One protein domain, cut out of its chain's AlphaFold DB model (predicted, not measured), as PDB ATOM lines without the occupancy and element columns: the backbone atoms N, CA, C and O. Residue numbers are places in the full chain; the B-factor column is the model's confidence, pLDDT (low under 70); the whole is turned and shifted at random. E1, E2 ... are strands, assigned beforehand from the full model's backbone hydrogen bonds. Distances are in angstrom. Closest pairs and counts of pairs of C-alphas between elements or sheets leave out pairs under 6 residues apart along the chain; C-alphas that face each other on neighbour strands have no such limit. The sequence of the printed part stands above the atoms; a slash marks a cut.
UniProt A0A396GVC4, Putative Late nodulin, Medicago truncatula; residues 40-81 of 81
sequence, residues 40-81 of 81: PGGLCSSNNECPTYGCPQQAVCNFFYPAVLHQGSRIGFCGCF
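Overview. This is residues 40 to 81 of the 81 residues of the protein "Putative Late nodulin" of Medicago truncatula (UniProt A0A396GVC4). With little regular structure, this is a short two-strand hairpin, E1 and E2, in the middle of an elongated coil of loops; residues 43 to 44 pair beside E2, and the loops around Pro 56 and Gly 72 make opposite ends. The printed part has 42 residues, no named helix and two antiparallel strands, E1 then E2, class all strand, with 8 residues in them. It is compact, with a radius of gyration of the C-alphas of 10.1 A, and spans 30 by 17 by 13 A.

Along the chain. Start at C-alpha 40, (24.007, 36.248, -24.914); residues 40 to 59 hold no named element. Find C-alpha 60 at (16.841, 35.897, -10.388), where E1, residues 60 to 63, begins and runs 9.5 A. E2, residues 76 to 79, runs 9.3 A to C-alpha 79 at (19.167, 40.651, -11.719).

Arrangement. Look at the hairpin of E1 and E2: the strands are antiparallel at 147 degrees. N 60 and O 79 are within hydrogen-bond range at 2.9 A, N 62 and O 77 at 2.8 A. Residues 43 to 44 pair antiparallel with residues 76 to 77 of E2, and residues 69 to 70 with 73 to 74.

Size, cuts and confidence. The C-alphas of Pro 56 and Gly 72 are the two farthest apart, 31.1 A. The E1 to E2 link, 12 residues, is long. The printed part has no cut; pLDDT is under 70 at residues 40 to 42, 52 to 54 and 56 to 57.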
ATOM      1  N   PRO A  40      22.922  35.287 -25.019       59.72
ATOM      2  CA  PRO A  40      24.007  36.248 -24.914       59.72
ATOM      3  C   PRO A  40      24.071  36.829 -23.496       59.72
ATOM      4  O   PRO A  40      23.041  37.048 -22.858       59.72
ATOM      5  N   GLY A  41      25.298  37.001 -22.993       62.03
ATOM      6  CA  GLY A  41      25.580  37.213 -21.572       62.03
ATOM      7  C   GLY A  41      24.673  38.256 -20.914       62.03
ATOM      8  O   GLY A  41      24.629  39.404 -21.346       62.03
ATOM      9  N   GLY A  42      23.968  37.829 -19.863       66.19
ATOM     10  CA  GLY A  42      23.020  38.647 -19.101       66.19
ATOM     11  C   GLY A  42      21.552  38.287 -19.336       66.19
ATOM     12  O   GLY A  42      20.718  38.640 -18.506       66.19
ATOM     13  N   LEU A  43      21.237  37.558 -20.410       77.75
ATOM     14  CA  LEU A  43      19.901  37.026 -20.660       77.75
ATOM     15  C   LEU A  43      19.705  35.647 -20.023       77.75
ATOM     16  O   LEU A  43      20.644  34.860 -19.910       77.75
ATOM     17  N   CYS A  44      18.467  35.354 -19.647       80.00
ATOM     18  CA  CYS A  44      18.073  34.107 -19.008       80.00
ATOM     19  C   CYS A  44      16.673  33.685 -19.457       80.00
ATOM     20  O   CYS A  44      15.813  34.520 -19.741       80.00
ATOM     21  N   SER A  45      16.437  32.380 -19.500       81.94
ATOM     22  CA  SER A  45      15.106  31.778 -19.607       81.94
ATOM     23  C   SER A  45      14.609  31.226 -18.267       81.94
ATOM     24  O   SER A  45      13.412  31.019 -18.059       81.94
ATOM     25  N   SER A  46      15.540  31.013 -17.336       79.69
ATOM     26  CA  SER A  46      15.312  30.447 -16.013       79.69
ATOM     27  C   SER A  46      16.322  31.007 -15.012       79.69
ATOM     28  O   SER A  46      17.438  31.373 -15.378       79.69
ATOM     29  N   ASN A  47      15.958  31.019 -13.729       78.56
ATOM     30  CA  ASN A  47      16.829  31.484 -12.641       78.56
ATOM     31  C   ASN A  47      18.148  30.697 -12.563       78.56
ATOM     32  O   ASN A  47      19.165  31.236 -12.143       78.56
ATOM     33  N   ASN A  48      18.149  29.436 -13.004       76.25
ATOM     34  CA  ASN A  48      19.332  28.570 -12.962       76.25
ATOM     35  C   ASN A  48      20.406  28.951 -13.991       76.25
ATOM     36  O   ASN A  48      21.547  28.515 -13.871       76.25
ATOM     37  N   GLU A  49      20.050  29.734 -15.010       76.25
ATOM     38  CA  GLU A  49      20.997  30.210 -16.022       76.25
ATOM     39  C   GLU A  49      21.778  31.443 -15.547       76.25
ATOM     40  O   GLU A  49      22.786  31.809 -16.154       76.25
ATOM     41  N   CYS A  50      21.335  32.077 -14.456       76.75
ATOM     42  CA  CYS A  50      21.954  33.286 -13.946       76.75
ATOM     43  C   CYS A  50      23.199  32.979 -13.103       76.75
ATOM     44  O   CYS A  50      23.138  32.171 -12.171       76.75
ATOM     45  N   PRO A  51      24.339  33.634 -13.387       72.69
ATOM     46  CA  PRO A  51      25.536  33.465 -12.585       72.69
ATOM     47  C   PRO A  51      25.292  33.999 -11.172       72.69
ATOM     48  O   PRO A  51      24.854  35.128 -10.979       72.69
ATOM     49  N   THR A  52      25.623  33.189 -10.172       69.00
ATOM     50  CA  THR A  52      25.610  33.585  -8.754       69.00
ATOM     51  C   THR A  52      26.832  34.421  -8.373       69.00
ATOM     52  O   THR A  52      26.859  35.040  -7.313       69.00
ATOM     53  N   TYR A  53      27.853  34.455  -9.231       65.75
ATOM     54  CA  TYR A  53      29.070  35.215  -8.984       65.75
ATOM     55  C   TYR A  53      28.808  36.717  -9.156       65.75
ATOM     56  O   TYR A  53      28.563  37.182 -10.267       65.75
ATOM     57  N   GLY A  54      28.870  37.469  -8.055       65.69
ATOM     58  CA  GLY A  54      28.697  38.927  -8.041       65.69
ATOM     59  C   GLY A  54      27.372  39.430  -7.459       65.69
ATOM     60  O   GLY A  54      27.240  40.637  -7.271       65.69
ATOM     61  N   CYS A  55      26.429  38.546  -7.112       72.06
ATOM     62  CA  CYS A  55      25.244  38.923  -6.340       72.06
ATOM     63  C   CYS A  55      25.401  38.499  -4.865       72.06
ATOM     64  O   CYS A  55      25.745  37.346  -4.603       72.06
ATOM     65  N   PRO A  56      25.115  39.379  -3.886       69.06
ATOM     66  CA  PRO A  56      25.073  39.001  -2.469       69.06
ATOM     67  C   PRO A  56      23.882  38.083  -2.132       69.06
ATOM     68  O   PRO A  56      23.902  37.401  -1.112       69.06
ATOM     69  N   GLN A  57      22.862  38.059  -2.994       69.44
ATOM     70  CA  GLN A  57      21.675  37.206  -2.928       69.44
ATOM     71  C   GLN A  57      21.528  36.402  -4.232       69.44
ATOM     72  O   GLN A  57      22.201  36.687  -5.220       69.44
ATOM     73  N   GLN A  58      20.690  35.363  -4.248       74.75
ATOM     74  CA  GLN A  58      20.533  34.492  -5.417       74.75
ATOM     75  C   GLN A  58      20.066  35.294  -6.645       74.75
ATOM     76  O   GLN A  58      19.042  35.967  -6.590       74.75
ATOM     77  N   ALA A  59      20.811  35.217  -7.754       79.31
ATOM     78  CA  ALA A  59      20.438  35.893  -8.993       79.31
ATOM     79  C   ALA A  59      19.106  35.340  -9.533       79.31
ATOM     80  O   ALA A  59      18.921  34.123  -9.624       79.31
ATOM     81  N   VAL A  60      18.184  36.232  -9.895       83.75
ATOM     82  CA  VAL A  60      16.841  35.897 -10.388       83.75
ATOM     83  C   VAL A  60      16.706  36.343 -11.838       83.75
ATOM     84  O   VAL A  60      17.239  37.378 -12.242       83.75
ATOM     85  N   CYS A  61      15.976  35.563 -12.631       84.75
ATOM     86  CA  CYS A  61      15.652  35.906 -14.002       84.75
ATOM     87  C   CYS A  61      14.425  36.826 -14.066       84.75
ATOM     88  O   CYS A  61      13.302  36.409 -13.779       84.75
ATOM     89  N   ASN A  62      14.628  38.075 -14.476       86.12
ATOM     90  CA  ASN A  62      13.563  39.048 -14.700       86.12
ATOM     91  C   ASN A  62      13.066  38.986 -16.135       86.12
ATOM     92  O   ASN A  62      13.701  39.519 -17.045       86.12
ATOM     93  N   PHE A  63      11.904  38.380 -16.341       85.31
ATOM     94  CA  PHE A  63      11.278  38.326 -17.657       85.31
ATOM     95  C   PHE A  63      10.885  39.720 -18.162       85.31
ATOM     96  O   PHE A  63      10.337  40.531 -17.414       85.31
ATOM     97  N   PHE A  64      11.131  39.984 -19.448       80.50
ATOM     98  CA  PHE A  64      10.706  41.235 -20.076       80.50
ATOM     99  C   PHE A  64       9.176  41.368 -20.069       80.50
ATOM    100  O   PHE A  64       8.451  40.385 -20.240       80.50
ATOM    101  N   TYR A  65       8.696  42.604 -19.916       74.50
ATOM    102  CA  TYR A  65       7.307  42.982 -20.164       74.50
ATOM    103  C   TYR A  65       7.270  44.004 -21.313       74.50
ATOM    104  O   TYR A  65       7.869  45.071 -21.169       74.50
ATOM    105  N   PRO A  66       6.590  43.720 -22.444       77.75
ATOM    106  CA  PRO A  66       5.832  42.502 -22.757       77.75
ATOM    107  C   PRO A  66       6.723  41.255 -22.900       77.75
ATOM    108  O   PRO A  66       7.909  41.361 -23.199       77.75
ATOM    109  N   ALA A  67       6.137  40.071 -22.681       77.50
ATOM    110  CA  ALA A  67       6.864  38.804 -22.710       77.50
ATOM    111  C   ALA A  67       7.482  38.549 -24.092       77.50
ATOM    112  O   ALA A  67       6.767  38.315 -25.067       77.50
ATOM    113  N   VAL A  68       8.812  38.557 -24.160       76.19
ATOM    114  CA  VAL A  68       9.552  38.171 -25.363       76.19
ATOM    115  C   VAL A  68       9.798  36.666 -25.310       76.19
ATOM    116  O   VAL A  68      10.242  36.135 -24.291       76.19
ATOM    117  N   LEU A  69       9.468  35.971 -26.398       78.44
ATOM    118  CA  LEU A  69       9.687  34.535 -26.548       78.44
ATOM    119  C   LEU A  69      10.883  34.303 -27.471       78.44
ATOM    120  O   LEU A  69      10.908  34.809 -28.591       78.44
ATOM    121  N   HIS A  70      11.844  33.501 -27.024       70.62
ATOM    122  CA  HIS A  70      12.937  32.999 -27.849       70.62
ATOM    123  C   HIS A  70      12.874  31.473 -27.847       70.62
ATOM    124  O   HIS A  70      12.918  30.853 -26.786       70.62
ATOM    125  N   GLN A  71      12.725  30.861 -29.027       71.62
ATOM    126  CA  GLN A  71      12.588  29.399 -29.177       71.62
ATOM    127  C   GLN A  71      11.465  28.777 -28.315       71.62
ATOM    128  O   GLN A  71      11.560  27.635 -27.880       71.62
ATOM    129  N   GLY A  72      10.382  29.522 -28.069       71.75
ATOM    130  CA  GLY A  72       9.237  29.053 -27.276       71.75
ATOM    131  C   GLY A  72       9.370  29.256 -25.762       71.75
ATOM    132  O   GLY A  72       8.377  29.103 -25.054       71.75
ATOM    133  N   SER A  73      10.534  29.684 -25.272       75.81
ATOM    134  CA  SER A  73      10.762  30.023 -23.863       75.81
ATOM    135  C   SER A  73      10.716  31.535 -23.648       75.81
ATOM    136  O   SER A  73      11.140  32.309 -24.511       75.81
ATOM    137  N   ARG A  74      10.192  31.982 -22.497       80.75
ATOM    138  CA  ARG A  74      10.259  33.401 -22.113       80.75
ATOM    139  C   ARG A  74      11.705  33.782 -21.842       80.75
ATOM    140  O   ARG A  74      12.415  33.027 -21.188       80.75
ATOM    141  N   ILE A  75      12.102  34.961 -22.305       84.50
ATOM    142  CA  ILE A  75      13.419  35.519 -22.014       84.50
ATOM    143  C   ILE A  75      13.323  36.696 -21.052       84.50
ATOM    144  O   ILE A  75      12.340  37.445 -21.018       84.50
ATOM    145  N   GLY A  76      14.369  36.840 -20.262       86.12
ATOM    146  CA  GLY A  76      14.548  37.878 -19.273       86.12
ATOM    147  C   GLY A  76      16.009  38.259 -19.132       86.12
ATOM    148  O   GLY A  76      16.860  37.766 -19.871       86.12
ATOM    149  N   PHE A  77      16.293  39.127 -18.172       85.69
ATOM    150  CA  PHE A  77      17.643  39.497 -17.772       85.69
ATOM    151  C   PHE A  77      17.925  39.034 -16.343       85.69
ATOM    152  O   PHE A  77      17.044  39.064 -15.484       85.69
ATOM    153  N   CYS A  78      19.157  38.624 -16.072       82.94
ATOM    154  CA  CYS A  78      19.577  38.292 -14.717       82.94
ATOM    155  C   CYS A  78      19.706  39.563 -13.874       82.94
ATOM    156  O   CYS A  78      20.407  40.498 -14.259       82.94
ATOM    157  N   GLY A  79      19.049  39.589 -12.716       79.19
ATOM    158  CA  GLY A  79      19.167  40.651 -11.719       79.19
ATOM    159  C   GLY A  79      19.474  40.087 -10.332       79.19
ATOM    160  O   GLY A  79      19.052  38.981  -9.997       79.19
ATOM    161  N   CYS A  80      20.203  40.858  -9.527       76.19
ATOM    162  CA  CYS A  80      20.341  40.608  -8.093       76.19
ATOM    163  C   CYS A  80      19.221  41.363  -7.362       76.19
ATOM    164  O   CYS A  80      19.091  42.570  -7.574       76.19
ATOM    165  N   PHE A  81      18.463  40.693  -6.496       72.44
ATOM    166  CA  PHE A  81      17.516  41.323  -5.566       72.44
ATOM    167  C   PHE A  81      17.785  40.845  -4.150       72.44
ATOM    168  O   PHE A  81      18.248  39.692  -4.036       72.44
TER     169      PHE A  81